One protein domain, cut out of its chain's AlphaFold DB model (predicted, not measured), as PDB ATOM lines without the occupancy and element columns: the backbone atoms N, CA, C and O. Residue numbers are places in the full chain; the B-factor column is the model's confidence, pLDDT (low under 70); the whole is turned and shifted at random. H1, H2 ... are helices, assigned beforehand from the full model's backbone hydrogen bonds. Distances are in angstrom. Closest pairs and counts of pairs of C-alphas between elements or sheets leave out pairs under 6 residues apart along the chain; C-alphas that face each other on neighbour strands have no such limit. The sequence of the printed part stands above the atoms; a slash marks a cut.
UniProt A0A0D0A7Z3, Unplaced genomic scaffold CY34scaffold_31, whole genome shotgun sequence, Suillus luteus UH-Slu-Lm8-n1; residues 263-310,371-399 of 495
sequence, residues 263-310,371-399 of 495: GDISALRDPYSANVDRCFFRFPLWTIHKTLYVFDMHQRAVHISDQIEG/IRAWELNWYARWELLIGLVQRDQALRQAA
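What this domain is: This is residues 263 to 310 and 371 to 399 of the 495 residues of an uncharacterized protein of Suillus luteus UH-Slu-Lm8-n1 (UniProt A0A0D0A7Z3). Two long helices, H2 and H4, cross loosely and nearly at right angles as a lopsided X, with residues 297 to 310 of H2 and 389 to 398 of H4 sticking out as free arms. The short helices H1 and H3 pack on the first part of H4. The printed part has 77 residues with four named helices, in the order H1, H2, H3, H4, and no named strand; its class is all helix. The whole is loose, with a radius of gyration of the C-alphas of 14.7 A, and spans 46 by 34 by 20 A.

Where its parts are: H1, residues 271 to 279, begins with C-alpha 271 at (-110.107, -8.872, -75.021) and is 12.4 A long. H2, residues 285 to 310, is 38.1 A long and ends with C-alpha 310 at (-70.363, -3.843, -55.037). After the cut come H3, residues 373 to 376, 5.6 A long, and H4, residues 378 to 398, 30.2 A long, with C-alpha 398 at (-95.926, -22.670, -48.411).

How they stand to each other: H1 touches H4, which meets it with residues 378 to 382 alone; the closest C-alphas, of Val 276 and Trp 382, are 6.9 A apart. They run the same way at a steep tilt of 39 degrees. H2 is close to H4 but not clearly touching, about perpendicular at 81 degrees; the closest C-alphas, of Leu 292 and Leu 385, are 7.7 A apart. H3 and H4 touch only at the corner, the closest C-alphas being those of Trp 374 and Arg 381, 4.2 A apart. H1 is apart from H2 and H3, and H2 is apart from H3. In H1 and H4 every O i to N i+4 pair is within hydrogen-bond range, in H2 21 of 22; H3 is too short for such a pair.

The domain as a whole: The two C-alphas farthest apart, of Arg 269 and Glu 309, are 46.1 A apart. Residues 311 to 370 are not printed, and C-alphas 310 and 371 are 22.8 A apart across the cut. The links H1 to H2 and H3 to H4 are tight. The mean pLDDT of the printed part is 85.5; residues 263 to 265 and residue 268 are under 70.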
ATOM      1  N   GLY A 263    -105.097   3.311 -67.569       64.06
ATOM      2  CA  GLY A 263    -104.343   2.774 -68.698       64.06
ATOM      3  C   GLY A 263    -104.650   3.429 -70.035       64.06
ATOM      4  O   GLY A 263    -105.388   4.409 -70.129       64.06
ATOM      5  N   ASP A 264    -104.036   2.877 -71.077       67.88
ATOM      6  CA  ASP A 264    -104.329   3.260 -72.449       67.88
ATOM      7  C   ASP A 264    -105.704   2.728 -72.864       67.88
ATOM      8  O   ASP A 264    -105.934   1.518 -72.911       67.88
ATOM      9  N   ILE A 265    -106.603   3.643 -73.230       67.88
ATOM     10  CA  ILE A 265    -107.945   3.324 -73.722       67.88
ATOM     11  C   ILE A 265    -107.875   2.505 -75.026       67.88
ATOM     12  O   ILE A 265    -108.785   1.729 -75.319       67.88
ATOM     13  N   SER A 266    -106.790   2.625 -75.803       73.00
ATOM     14  CA  SER A 266    -106.564   1.808 -76.999       73.00
ATOM     15  C   SER A 266    -106.305   0.334 -76.656       73.00
ATOM     16  O   SER A 266    -106.874  -0.546 -77.306       73.00
ATOM     17  N   ALA A 267    -105.549   0.049 -75.587       74.19
ATOM     18  CA  ALA A 267    -105.235  -1.313 -75.155       74.19
ATOM     19  C   ALA A 267    -106.474  -2.093 -74.679       74.19
ATOM     20  O   ALA A 267    -106.536  -3.305 -74.845       74.19
ATOM     21  N   LEU A 268    -107.504  -1.407 -74.176       68.25
ATOM     22  CA  LEU A 268    -108.786  -2.002 -73.756       68.25
ATOM     23  C   LEU A 268    -109.624  -2.593 -74.902       68.25
ATOM     24  O   LEU A 268    -110.659  -3.217 -74.652       68.25
ATOM     25  N   ARG A 269    -109.212  -2.358 -76.155       76.62
ATOM     26  CA  ARG A 269    -109.775  -3.021 -77.338       76.62
ATOM     27  C   ARG A 269    -109.311  -4.470 -77.467       76.62
ATOM     28  O   ARG A 269    -109.971  -5.230 -78.166       76.62
ATOM     29  N   ASP A 270    -108.214  -4.849 -76.810       82.81
ATOM     30  CA  ASP A 270    -107.801  -6.244 -76.688       82.81
ATOM     31  C   ASP A 270    -108.669  -6.953 -75.624       82.81
ATOM     32  O   ASP A 270    -108.661  -6.539 -74.454       82.81
ATOM     33  N   PRO A 271    -109.395  -8.033 -75.982       81.50
ATOM     34  CA  PRO A 271    -110.107  -8.872 -75.021       81.50
ATOM     35  C   PRO A 271    -109.226  -9.388 -73.875       81.50
ATOM     36  O   PRO A 271    -109.734  -9.581 -72.772       81.50
ATOM     37  N   TYR A 272    -107.918  -9.574 -74.090       84.50
ATOM     38  CA  TYR A 272    -106.977  -9.969 -73.043       84.50
ATOM     39  C   TYR A 272    -106.797  -8.868 -71.992       84.50
ATOM     40  O   TYR A 272    -106.998  -9.123 -70.805       84.50
ATOM     41  N   SER A 273    -106.512  -7.628 -72.414       81.19
ATOM     42  CA  SER A 273    -106.423  -6.470 -71.507       81.19
ATOM     43  C   SER A 273    -107.711  -6.274 -70.706       81.19
ATOM     44  O   SER A 273    -107.655  -6.005 -69.507       81.19
ATOM     45  N   ALA A 274    -108.869  -6.446 -71.350       79.88
ATOM     46  CA  ALA A 274    -110.159  -6.389 -70.670       79.88
ATOM     47  C   ALA A 274    -110.332  -7.537 -69.659       79.88
ATOM     48  O   ALA A 274    -110.706  -7.292 -68.517       79.88
ATOM     49  N   ASN A 275    -110.037  -8.783 -70.032       83.56
ATOM     50  CA  ASN A 275    -110.199  -9.923 -69.129       83.56
ATOM     51  C   ASN A 275    -109.254  -9.865 -67.921       83.56
ATOM     52  O   ASN A 275    -109.666 -10.248 -66.828       83.56
ATOM     53  N   VAL A 276    -108.033  -9.340 -68.061       84.19
ATOM     54  CA  VAL A 276    -107.167  -9.156 -66.887       84.19
ATOM     55  C   VAL A 276    -107.669  -8.020 -65.991       84.19
ATOM     56  O   VAL A 276    -107.714  -8.200 -64.776       84.19
ATOM     57  N   ASP A 277    -108.155  -6.901 -66.542       82.69
ATOM     58  CA  ASP A 277    -108.808  -5.855 -65.737       82.69
ATOM     59  C   ASP A 277    -110.062  -6.417 -65.011       82.69
ATOM     60  O   ASP A 277    -110.269  -6.117 -63.830       82.69
ATOM     61  N   ARG A 278    -110.819  -7.352 -65.627       82.88
ATOM     62  CA  ARG A 278    -111.894  -8.114 -64.945       82.88
ATOM     63  C   ARG A 278    -111.373  -8.927 -63.763       82.88
ATOM     64  O   ARG A 278    -111.967  -8.837 -62.694       82.88
ATOM     65  N   CYS A 279    -110.260  -9.654 -63.882       84.25
ATOM     66  CA  CYS A 279    -109.687 -10.410 -62.754       84.25
ATOM     67  C   CYS A 279    -109.435  -9.534 -61.514       84.25
ATOM     68  O   CYS A 279    -109.584  -9.998 -60.384       84.25
ATOM     69  N   PHE A 280    -109.110  -8.252 -61.709       84.81
ATOM     70  CA  PHE A 280    -108.876  -7.313 -60.615       84.81
ATOM     71  C   PHE A 280    -110.112  -6.498 -60.196       84.81
ATOM     72  O   PHE A 280    -109.963  -5.635 -59.334       84.81
ATOM     73  N   PHE A 281    -111.316  -6.697 -60.761       83.81
ATOM     74  CA  PHE A 281    -112.457  -5.755 -60.646       83.81
ATOM     75  C   PHE A 281    -112.839  -5.334 -59.214       83.81
ATOM     76  O   PHE A 281    -113.264  -4.200 -58.998       83.81
ATOM     77  N   ARG A 282    -112.635  -6.214 -58.225       82.69
ATOM     78  CA  ARG A 282    -112.976  -5.980 -56.807       82.69
ATOM     79  C   ARG A 282    -111.979  -5.078 -56.068       82.69
ATOM     80  O   ARG A 282    -112.296  -4.595 -54.986       82.69
ATOM     81  N   PHE A 283    -110.791  -4.841 -56.626       83.62
ATOM     82  CA  PHE A 283    -109.781  -3.970 -56.023       83.62
ATOM     83  C   PHE A 283    -110.002  -2.503 -56.428       83.62
ATOM     84  O   PHE A 283    -110.035  -2.194 -57.625       83.62
ATOM     85  N   PRO A 284    -110.110  -1.564 -55.472       84.00
ATOM     86  CA  PRO A 284    -110.132  -0.142 -55.783       84.00
ATOM     87  C   PRO A 284    -108.877   0.311 -56.539       84.00
ATOM     88  O   PRO A 284    -107.768  -0.182 -56.318       84.00
ATOM     89  N   LEU A 285    -109.035   1.319 -57.398       82.00
ATOM     90  CA  LEU A 285    -107.943   1.890 -58.193       82.00
ATOM     91  C   LEU A 285    -106.744   2.339 -57.342       82.00
ATOM     92  O   LEU A 285    -105.587   2.129 -57.711       82.00
ATOM     93  N   TRP A 286    -107.008   2.973 -56.198       85.75
ATOM     94  CA  TRP A 286    -105.952   3.418 -55.290       85.75
ATOM     95  C   TRP A 286    -105.174   2.231 -54.705       85.75
ATOM     96  O   TRP A 286    -103.970   2.350 -54.494       85.75
ATOM     97  N   THR A 287    -105.820   1.079 -54.502       88.00
ATOM     98  CA  THR A 287    -105.185  -0.142 -53.988       88.00
ATOM     99  C   THR A 287    -104.222  -0.714 -55.023       88.00
ATOM    100  O   THR A 287    -103.071  -0.978 -54.695       88.00
ATOM    101  N   ILE A 288    -104.645  -0.799 -56.291       88.44
ATOM    102  CA  ILE A 288    -103.791  -1.243 -57.407       88.44
ATOM    103  C   ILE A 288    -102.560  -0.326 -57.543       88.44
ATOM    104  O   ILE A 288    -101.430  -0.809 -57.599       88.44
ATOM    105  N   HIS A 289    -102.757   0.999 -57.520       86.94
ATOM    106  CA  HIS A 289    -101.650   1.962 -57.538       86.94
ATOM    107  C   HIS A 289    -100.722   1.830 -56.321       86.94
ATOM    108  O   HIS A 289     -99.505   1.870 -56.488       86.94
ATOM    109  N   LYS A 290    -101.269   1.655 -55.110       90.62
ATOM    110  CA  LYS A 290    -100.481   1.502 -53.877       90.62
ATOM    111  C   LYS A 290     -99.619   0.239 -53.919       90.62
ATOM    112  O   LYS A 290     -98.448   0.311 -53.563       90.62
ATOM    113  N   THR A 291    -100.154  -0.879 -54.407       91.31
ATOM    114  CA  THR A 291     -99.401  -2.130 -54.596       91.31
ATOM    115  C   THR A 291     -98.246  -1.954 -55.587       91.31
ATOM    116  O   THR A 291     -97.127  -2.366 -55.288       91.31
ATOM    117  N   LEU A 292     -98.481  -1.293 -56.728       90.69
ATOM    118  CA  LEU A 292     -97.429  -0.998 -57.712       90.69
ATOM    119  C   LEU A 292     -96.348  -0.061 -57.151       90.69
ATOM    120  O   LEU A 292     -95.162  -0.315 -57.342       90.69
ATOM    121  N   TYR A 293     -96.742   0.988 -56.423       90.44
ATOM    122  CA  TYR A 293     -95.818   1.938 -55.797       90.44
ATOM    123  C   TYR A 293     -94.953   1.284 -54.707       90.44
ATOM    124  O   TYR A 293     -93.738   1.461 -54.695       90.44
ATOM    125  N   VAL A 294     -95.554   0.484 -53.820       93.19
ATOM    126  CA  VAL A 294     -94.817  -0.259 -52.782       93.19
ATOM    127  C   VAL A 294     -93.853  -1.265 -53.419       93.19
ATOM    128  O   VAL A 294     -92.704  -1.363 -52.992       93.19
ATOM    129  N   PHE A 295     -94.274  -1.962 -54.481       93.25
ATOM    130  CA  PHE A 295     -93.392  -2.854 -55.234       93.25
ATOM    131  C   PHE A 295     -92.203  -2.111 -55.866       93.25
ATOM    132  O   PHE A 295     -91.067  -2.561 -55.725       93.25
ATOM    133  N   ASP A 296     -92.439  -0.964 -56.510       91.25
ATOM    134  CA  ASP A 296     -91.367  -0.142 -57.079       91.25
ATOM    135  C   ASP A 296     -90.377   0.334 -56.010       91.25
ATOM    136  O   ASP A 296     -89.167   0.205 -56.186       91.25
ATOM    137  N   MET A 297     -90.881   0.825 -54.875       90.81
ATOM    138  CA  MET A 297     -90.042   1.288 -53.769       90.81
ATOM    139  C   MET A 297     -89.164   0.162 -53.212       90.81
ATOM    140  O   MET A 297     -87.969   0.379 -53.011       90.81
ATOM    141  N   HIS A 298     -89.693  -1.058 -53.064       91.19
ATOM    142  CA  HIS A 298     -88.871  -2.222 -52.719       91.19
ATOM    143  C   HIS A 298     -87.830  -2.546 -53.802       91.19
ATOM    144  O   HIS A 298     -86.675  -2.804 -53.467       91.19
ATOM    145  N   GLN A 299     -88.183  -2.488 -55.092       89.12
ATOM    146  CA  GLN A 299     -87.216  -2.717 -56.175       89.12
ATOM    147  C   GLN A 299     -86.119  -1.641 -56.251       89.12
ATOM    148  O   GLN A 299     -84.997  -1.965 -56.631       89.12
ATOM    149  N   ARG A 300     -86.407  -0.375 -55.916       86.88
ATOM    150  CA  ARG A 300     -85.382   0.684 -55.836       86.88
ATOM    151  C   ARG A 300     -84.497   0.509 -54.598       86.88
ATOM    152  O   ARG A 300     -83.285   0.632 -54.719       86.88
ATOM    153  N   ALA A 301     -85.074   0.159 -53.447       89.25
ATOM    154  CA  ALA A 301     -84.323  -0.056 -52.208       89.25
ATOM    155  C   ALA A 301     -83.279  -1.184 -52.329       89.25
ATOM    156  O   ALA A 301     -82.137  -0.993 -51.921       89.25
ATOM    157  N   VAL A 302     -83.638  -2.321 -52.941       89.31
ATOM    158  CA  VAL A 302     -82.698  -3.440 -53.169       89.31
ATOM    159  C   VAL A 302     -81.528  -3.011 -54.062       89.31
ATOM    160  O   VAL A 302     -80.376  -3.189 -53.683       89.31
ATOM    161  N   HIS A 303     -81.807  -2.354 -55.193       85.00
ATOM    162  CA  HIS A 303     -80.770  -1.923 -56.139       85.00
ATOM    163  C   HIS A 303     -79.783  -0.899 -55.538       85.00
ATOM    164  O   HIS A 303     -78.629  -0.824 -55.961       85.00
ATOM    165  N   ILE A 304     -80.214  -0.100 -54.557       85.31
ATOM    166  CA  ILE A 304     -79.320   0.810 -53.821       85.31
ATOM    167  C   ILE A 304     -78.357   0.012 -52.924       85.31
ATOM    168  O   ILE A 304     -77.179   0.355 -52.859       85.31
ATOM    169  N   SER A 305     -78.820  -1.073 -52.292       85.19
ATOM    170  CA  SER A 305     -77.975  -1.956 -51.470       85.19
ATOM    171  C   SER A 305     -76.881  -2.624 -52.310       85.19
ATOM    172  O   SER A 305     -75.696  -2.478 -52.009       85.19
ATOM    173  N   ASP A 306     -77.272  -3.262 -53.420       83.94
ATOM    174  CA  ASP A 306     -76.359  -3.971 -54.331       83.94
ATOM    175  C   ASP A 306     -75.244  -3.045 -54.868       83.94
ATOM    176  O   ASP A 306     -74.084  -3.445 -55.009       83.94
ATOM    177  N   GLN A 307     -75.586  -1.781 -55.154       83.31
ATOM    178  CA  GLN A 307     -74.652  -0.785 -55.682       83.31
ATOM    179  C   GLN A 307     -73.618  -0.315 -54.643       83.31
ATOM    180  O   GLN A 307     -72.484  -0.007 -55.019       83.31
ATOM    181  N   ILE A 308     -73.984  -0.267 -53.359       83.69
ATOM    182  CA  ILE A 308     -73.082   0.133 -52.271       83.69
ATOM    183  C   ILE A 308     -72.068  -0.983 -51.993       83.69
ATOM    184  O   ILE A 308     -70.860  -0.744 -52.044       83.69
ATOM    185  N   GLU A 309     -72.537  -2.215 -51.773       80.94
ATOM    186  CA  GLU A 309     -71.674  -3.364 -51.452       80.94
ATOM    187  C   GLU A 309     -70.707  -3.696 -52.602       80.94
ATOM    188  O   GLU A 309     -69.508  -3.907 -52.386       80.94
ATOM    189  N   GLY A 310     -71.191  -3.637 -53.848       71.62
ATOM    190  CA  GLY A 310     -70.363  -3.843 -55.037       71.62
ATOM    191  C   GLY A 310     -69.229  -2.822 -55.207       71.62
ATOM    192  O   GLY A 310     -68.235  -3.129 -55.865       71.62
ATOM    193  N   ILE A 371     -86.802   3.464 -67.078       78.50
ATOM    194  CA  ILE A 371     -88.273   3.504 -67.012       78.50
ATOM    195  C   ILE A 371     -88.793   2.079 -67.230       78.50
ATOM    196  O   ILE A 371     -88.553   1.458 -68.270       78.50
ATOM    197  N   ARG A 372     -89.440   1.513 -66.211       85.06
ATOM    198  CA  ARG A 372     -89.679   0.072 -66.145       85.06
ATOM    199  C   ARG A 372     -90.739  -0.327 -67.163       85.06
ATOM    200  O   ARG A 372     -91.701   0.400 -67.406       85.06
ATOM    201  N   ALA A 373     -90.636  -1.548 -67.690       85.81
ATOM    202  CA  ALA A 373     -91.586  -2.048 -68.684       85.81
ATOM    203  C   ALA A 373     -93.056  -1.921 -68.230       85.81
ATOM    204  O   ALA A 373     -93.906  -1.602 -69.048       85.81
ATOM    205  N   TRP A 374     -93.367  -2.092 -66.939       86.88
ATOM    206  CA  TRP A 374     -94.727  -1.941 -66.395       86.88
ATOM    207  C   TRP A 374     -95.181  -0.485 -66.157       86.88
ATOM    208  O   TRP A 374     -96.383  -0.218 -66.026       86.88
ATOM    209  N   GLU A 375     -94.250   0.469 -66.108       84.31
ATOM    210  CA  GLU A 375     -94.557   1.901 -66.038       84.31
ATOM    211  C   GLU A 375     -95.094   2.365 -67.402       84.31
ATOM    212  O   GLU A 375     -96.146   3.001 -67.450       84.31
ATOM    213  N   LEU A 376     -94.458   1.942 -68.503       82.62
ATOM    214  CA  LEU A 376     -94.847   2.289 -69.879       82.62
ATOM    215  C   LEU A 376     -95.915   1.361 -70.488       82.62
ATOM    216  O   LEU A 376     -96.829   1.825 -71.165       82.62
ATOM    217  N   ASN A 377     -95.811   0.045 -70.279       84.50
ATOM    218  CA  ASN A 377     -96.631  -0.959 -70.958       84.50
ATOM    219  C   ASN A 377     -97.726  -1.525 -70.033       84.50
ATOM    220  O   ASN A 377     -97.462  -2.150 -69.003       84.50
ATOM    221  N   TRP A 378     -98.977  -1.348 -70.462       81.38
ATOM    222  CA  TRP A 378    -100.189  -1.807 -69.781       81.38
ATOM    223  C   TRP A 378    -100.210  -3.319 -69.505       81.38
ATOM    224  O   TRP A 378    -100.547  -3.739 -68.400       81.38
ATOM    225  N   TYR A 379     -99.768  -4.137 -70.463       85.94
ATOM    226  CA  TYR A 379     -99.694  -5.595 -70.317       85.94
ATOM    227  C   TYR A 379     -98.650  -5.989 -69.270       85.94
ATOM    228  O   TYR A 379     -98.919  -6.829 -68.418       85.94
ATOM    229  N   ALA A 380     -97.483  -5.338 -69.271       89.12
ATOM    230  CA  ALA A 380     -96.436  -5.613 -68.288       89.12
ATOM    231  C   ALA A 380     -96.853  -5.214 -66.858       89.12
ATOM    232  O   ALA A 380     -96.455  -5.864 -65.895       89.12
ATOM    233  N   ARG A 381     -97.704  -4.190 -66.708       88.12
ATOM    234  CA  ARG A 381     -98.332  -3.826 -65.426       88.12
ATOM    235  C   ARG A 381     -99.276  -4.902 -64.907       88.12
ATOM    236  O   ARG A 381     -99.278  -5.183 -63.709       88.12
ATOM    237  N   TRP A 382    -100.037  -5.520 -65.799       88.25
ATOM    238  CA  TRP A 382    -100.944  -6.604 -65.453       88.25
ATOM    239  C   TRP A 382    -100.228  -7.934 -65.181       88.25
ATOM    240  O   TRP A 382    -100.519  -8.548 -64.157       88.25
ATOM    241  N   GLU A 383     -99.249  -8.341 -66.000       91.19
ATOM    242  CA  GLU A 383     -98.420  -9.532 -65.725       91.19
ATOM    243  C   GLU A 383     -97.685  -9.386 -64.373       91.19
ATOM    244  O   GLU A 383     -97.624 -10.341 -63.597       91.19
ATOM    245  N   LEU A 384     -97.206  -8.179 -64.026       92.56
ATOM    246  CA  LEU A 384     -96.640  -7.883 -62.702       92.56
ATOM    247  C   LEU A 384     -97.663  -8.090 -61.572       92.56
ATOM    248  O   LEU A 384     -97.354  -8.755 -60.584       92.56
ATOM    249  N   LEU A 385     -98.872  -7.535 -61.695       91.31
ATOM    250  CA  LEU A 385     -99.920  -7.677 -60.676       91.31
ATOM    251  C   LEU A 385    -100.366  -9.137 -60.508       91.31
ATOM    252  O   LEU A 385    -100.533  -9.592 -59.375       91.31
ATOM    253  N   ILE A 386    -100.481  -9.896 -61.603       91.62
ATOM    254  CA  ILE A 386    -100.725 -11.346 -61.571       91.62
ATOM    255  C   ILE A 386     -99.585 -12.055 -60.825       91.62
ATOM    256  O   ILE A 386     -99.843 -12.821 -59.897       91.62
ATOM    257  N   GLY A 387     -98.328 -11.759 -61.167       94.00
ATOM    258  CA  GLY A 387     -97.150 -12.348 -60.525       94.00
ATOM    259  C   GLY A 387     -96.977 -11.974 -59.046       94.00
ATOM    260  O   GLY A 387     -96.335 -12.715 -58.301       94.00
ATOM    261  N   LEU A 388     -97.554 -10.854 -58.597       92.44
ATOM    262  CA  LEU A 388     -97.640 -10.489 -57.179       92.44
ATOM    263  C   LEU A 388     -98.698 -11.326 -56.448       92.44
ATOM    264  O   LEU A 388     -98.380 -11.916 -55.417       92.44
ATOM    265  N   VAL A 389     -99.912 -11.446 -57.000       90.00
ATOM    266  CA  VAL A 389    -100.990 -12.267 -56.414       90.00
ATOM    267  C   VAL A 389    -100.601 -13.745 -56.354       90.00
ATOM    268  O   VAL A 389    -100.772 -14.381 -55.318       90.00
ATOM    269  N   GLN A 390    -100.005 -14.286 -57.421       92.75
ATOM    270  CA  GLN A 390     -99.512 -15.669 -57.450       92.75
ATOM    271  C   GLN A 390     -98.432 -15.925 -56.390       92.75
ATOM    272  O   GLN A 390     -98.405 -16.996 -55.787       92.75
ATOM    273  N   ARG A 391     -97.556 -14.945 -56.124       92.62
ATOM    274  CA  ARG A 391     -96.520 -15.066 -55.088       92.62
ATOM    275  C   ARG A 391     -97.106 -15.010 -53.682       92.62
ATOM    276  O   ARG A 391     -96.683 -15.793 -52.842       92.62
ATOM    277  N   ASP A 392     -98.076 -14.132 -53.433       90.00
ATOM    278  CA  ASP A 392     -98.795 -14.082 -52.155       90.00
ATOM    279  C   ASP A 392     -99.556 -15.394 -51.895       90.00
ATOM    280  O   ASP A 392     -99.429 -15.988 -50.828       90.00
ATOM    281  N   GLN A 393    -100.254 -15.925 -52.905       88.56
ATOM    282  CA  GLN A 393    -100.923 -17.225 -52.823       88.56
ATOM    283  C   GLN A 393     -99.934 -18.371 -52.549       88.56
ATOM    284  O   GLN A 393    -100.186 -19.191 -51.668       88.56
ATOM    285  N   ALA A 394     -98.793 -18.404 -53.246       93.06
ATOM    286  CA  ALA A 394     -97.749 -19.398 -53.011       93.06
ATOM    287  C   ALA A 394     -97.144 -19.284 -51.600       93.06
ATOM    288  O   ALA A 394     -96.904 -20.302 -50.962       93.06
ATOM    289  N   LEU A 395     -96.954 -18.069 -51.071       91.88
ATOM    290  CA  LEU A 395     -96.498 -17.853 -49.694       91.88
ATOM    291  C   LEU A 395     -97.540 -18.316 -48.664       91.88
ATOM    292  O   LEU A 395     -97.166 -18.960 -47.688       91.88
ATOM    293  N   ARG A 396     -98.839 -18.075 -48.894       88.56
ATOM    294  CA  ARG A 396     -99.929 -18.598 -48.042       88.56
ATOM    295  C   ARG A 396    -100.030 -20.128 -48.067       88.56
ATOM    296  O   ARG A 396    -100.459 -20.708 -47.078       88.56
ATOM    297  N   GLN A 397     -99.664 -20.769 -49.179       91.50
ATOM    298  CA  GLN A 397     -99.650 -22.231 -49.328       91.50
ATOM    299  C   GLN A 397     -98.367 -22.880 -48.781       91.50
ATOM    300  O   GLN A 397     -98.421 -23.995 -48.271       91.50
ATOM    301  N   ALA A 398     -97.225 -22.197 -48.892       93.25
ATOM    302  CA  ALA A 398     -95.926 -22.670 -48.411       93.25
ATOM    303  C   ALA A 398     -95.683 -22.370 -46.926       93.25
ATOM    304  O   ALA A 398     -94.867 -23.042 -46.297       93.25
ATOM    305  N   ALA A 399     -96.383 -21.387 -46.350       92.75
ATOM    306  CA  ALA A 399     -96.461 -21.222 -44.907       92.75
ATOM    307  C   ALA A 399     -97.067 -22.507 -44.312       92.75
ATOM    308  O   ALA A 399     -98.237 -22.795 -44.580       92.75
TER     309      ALA A 399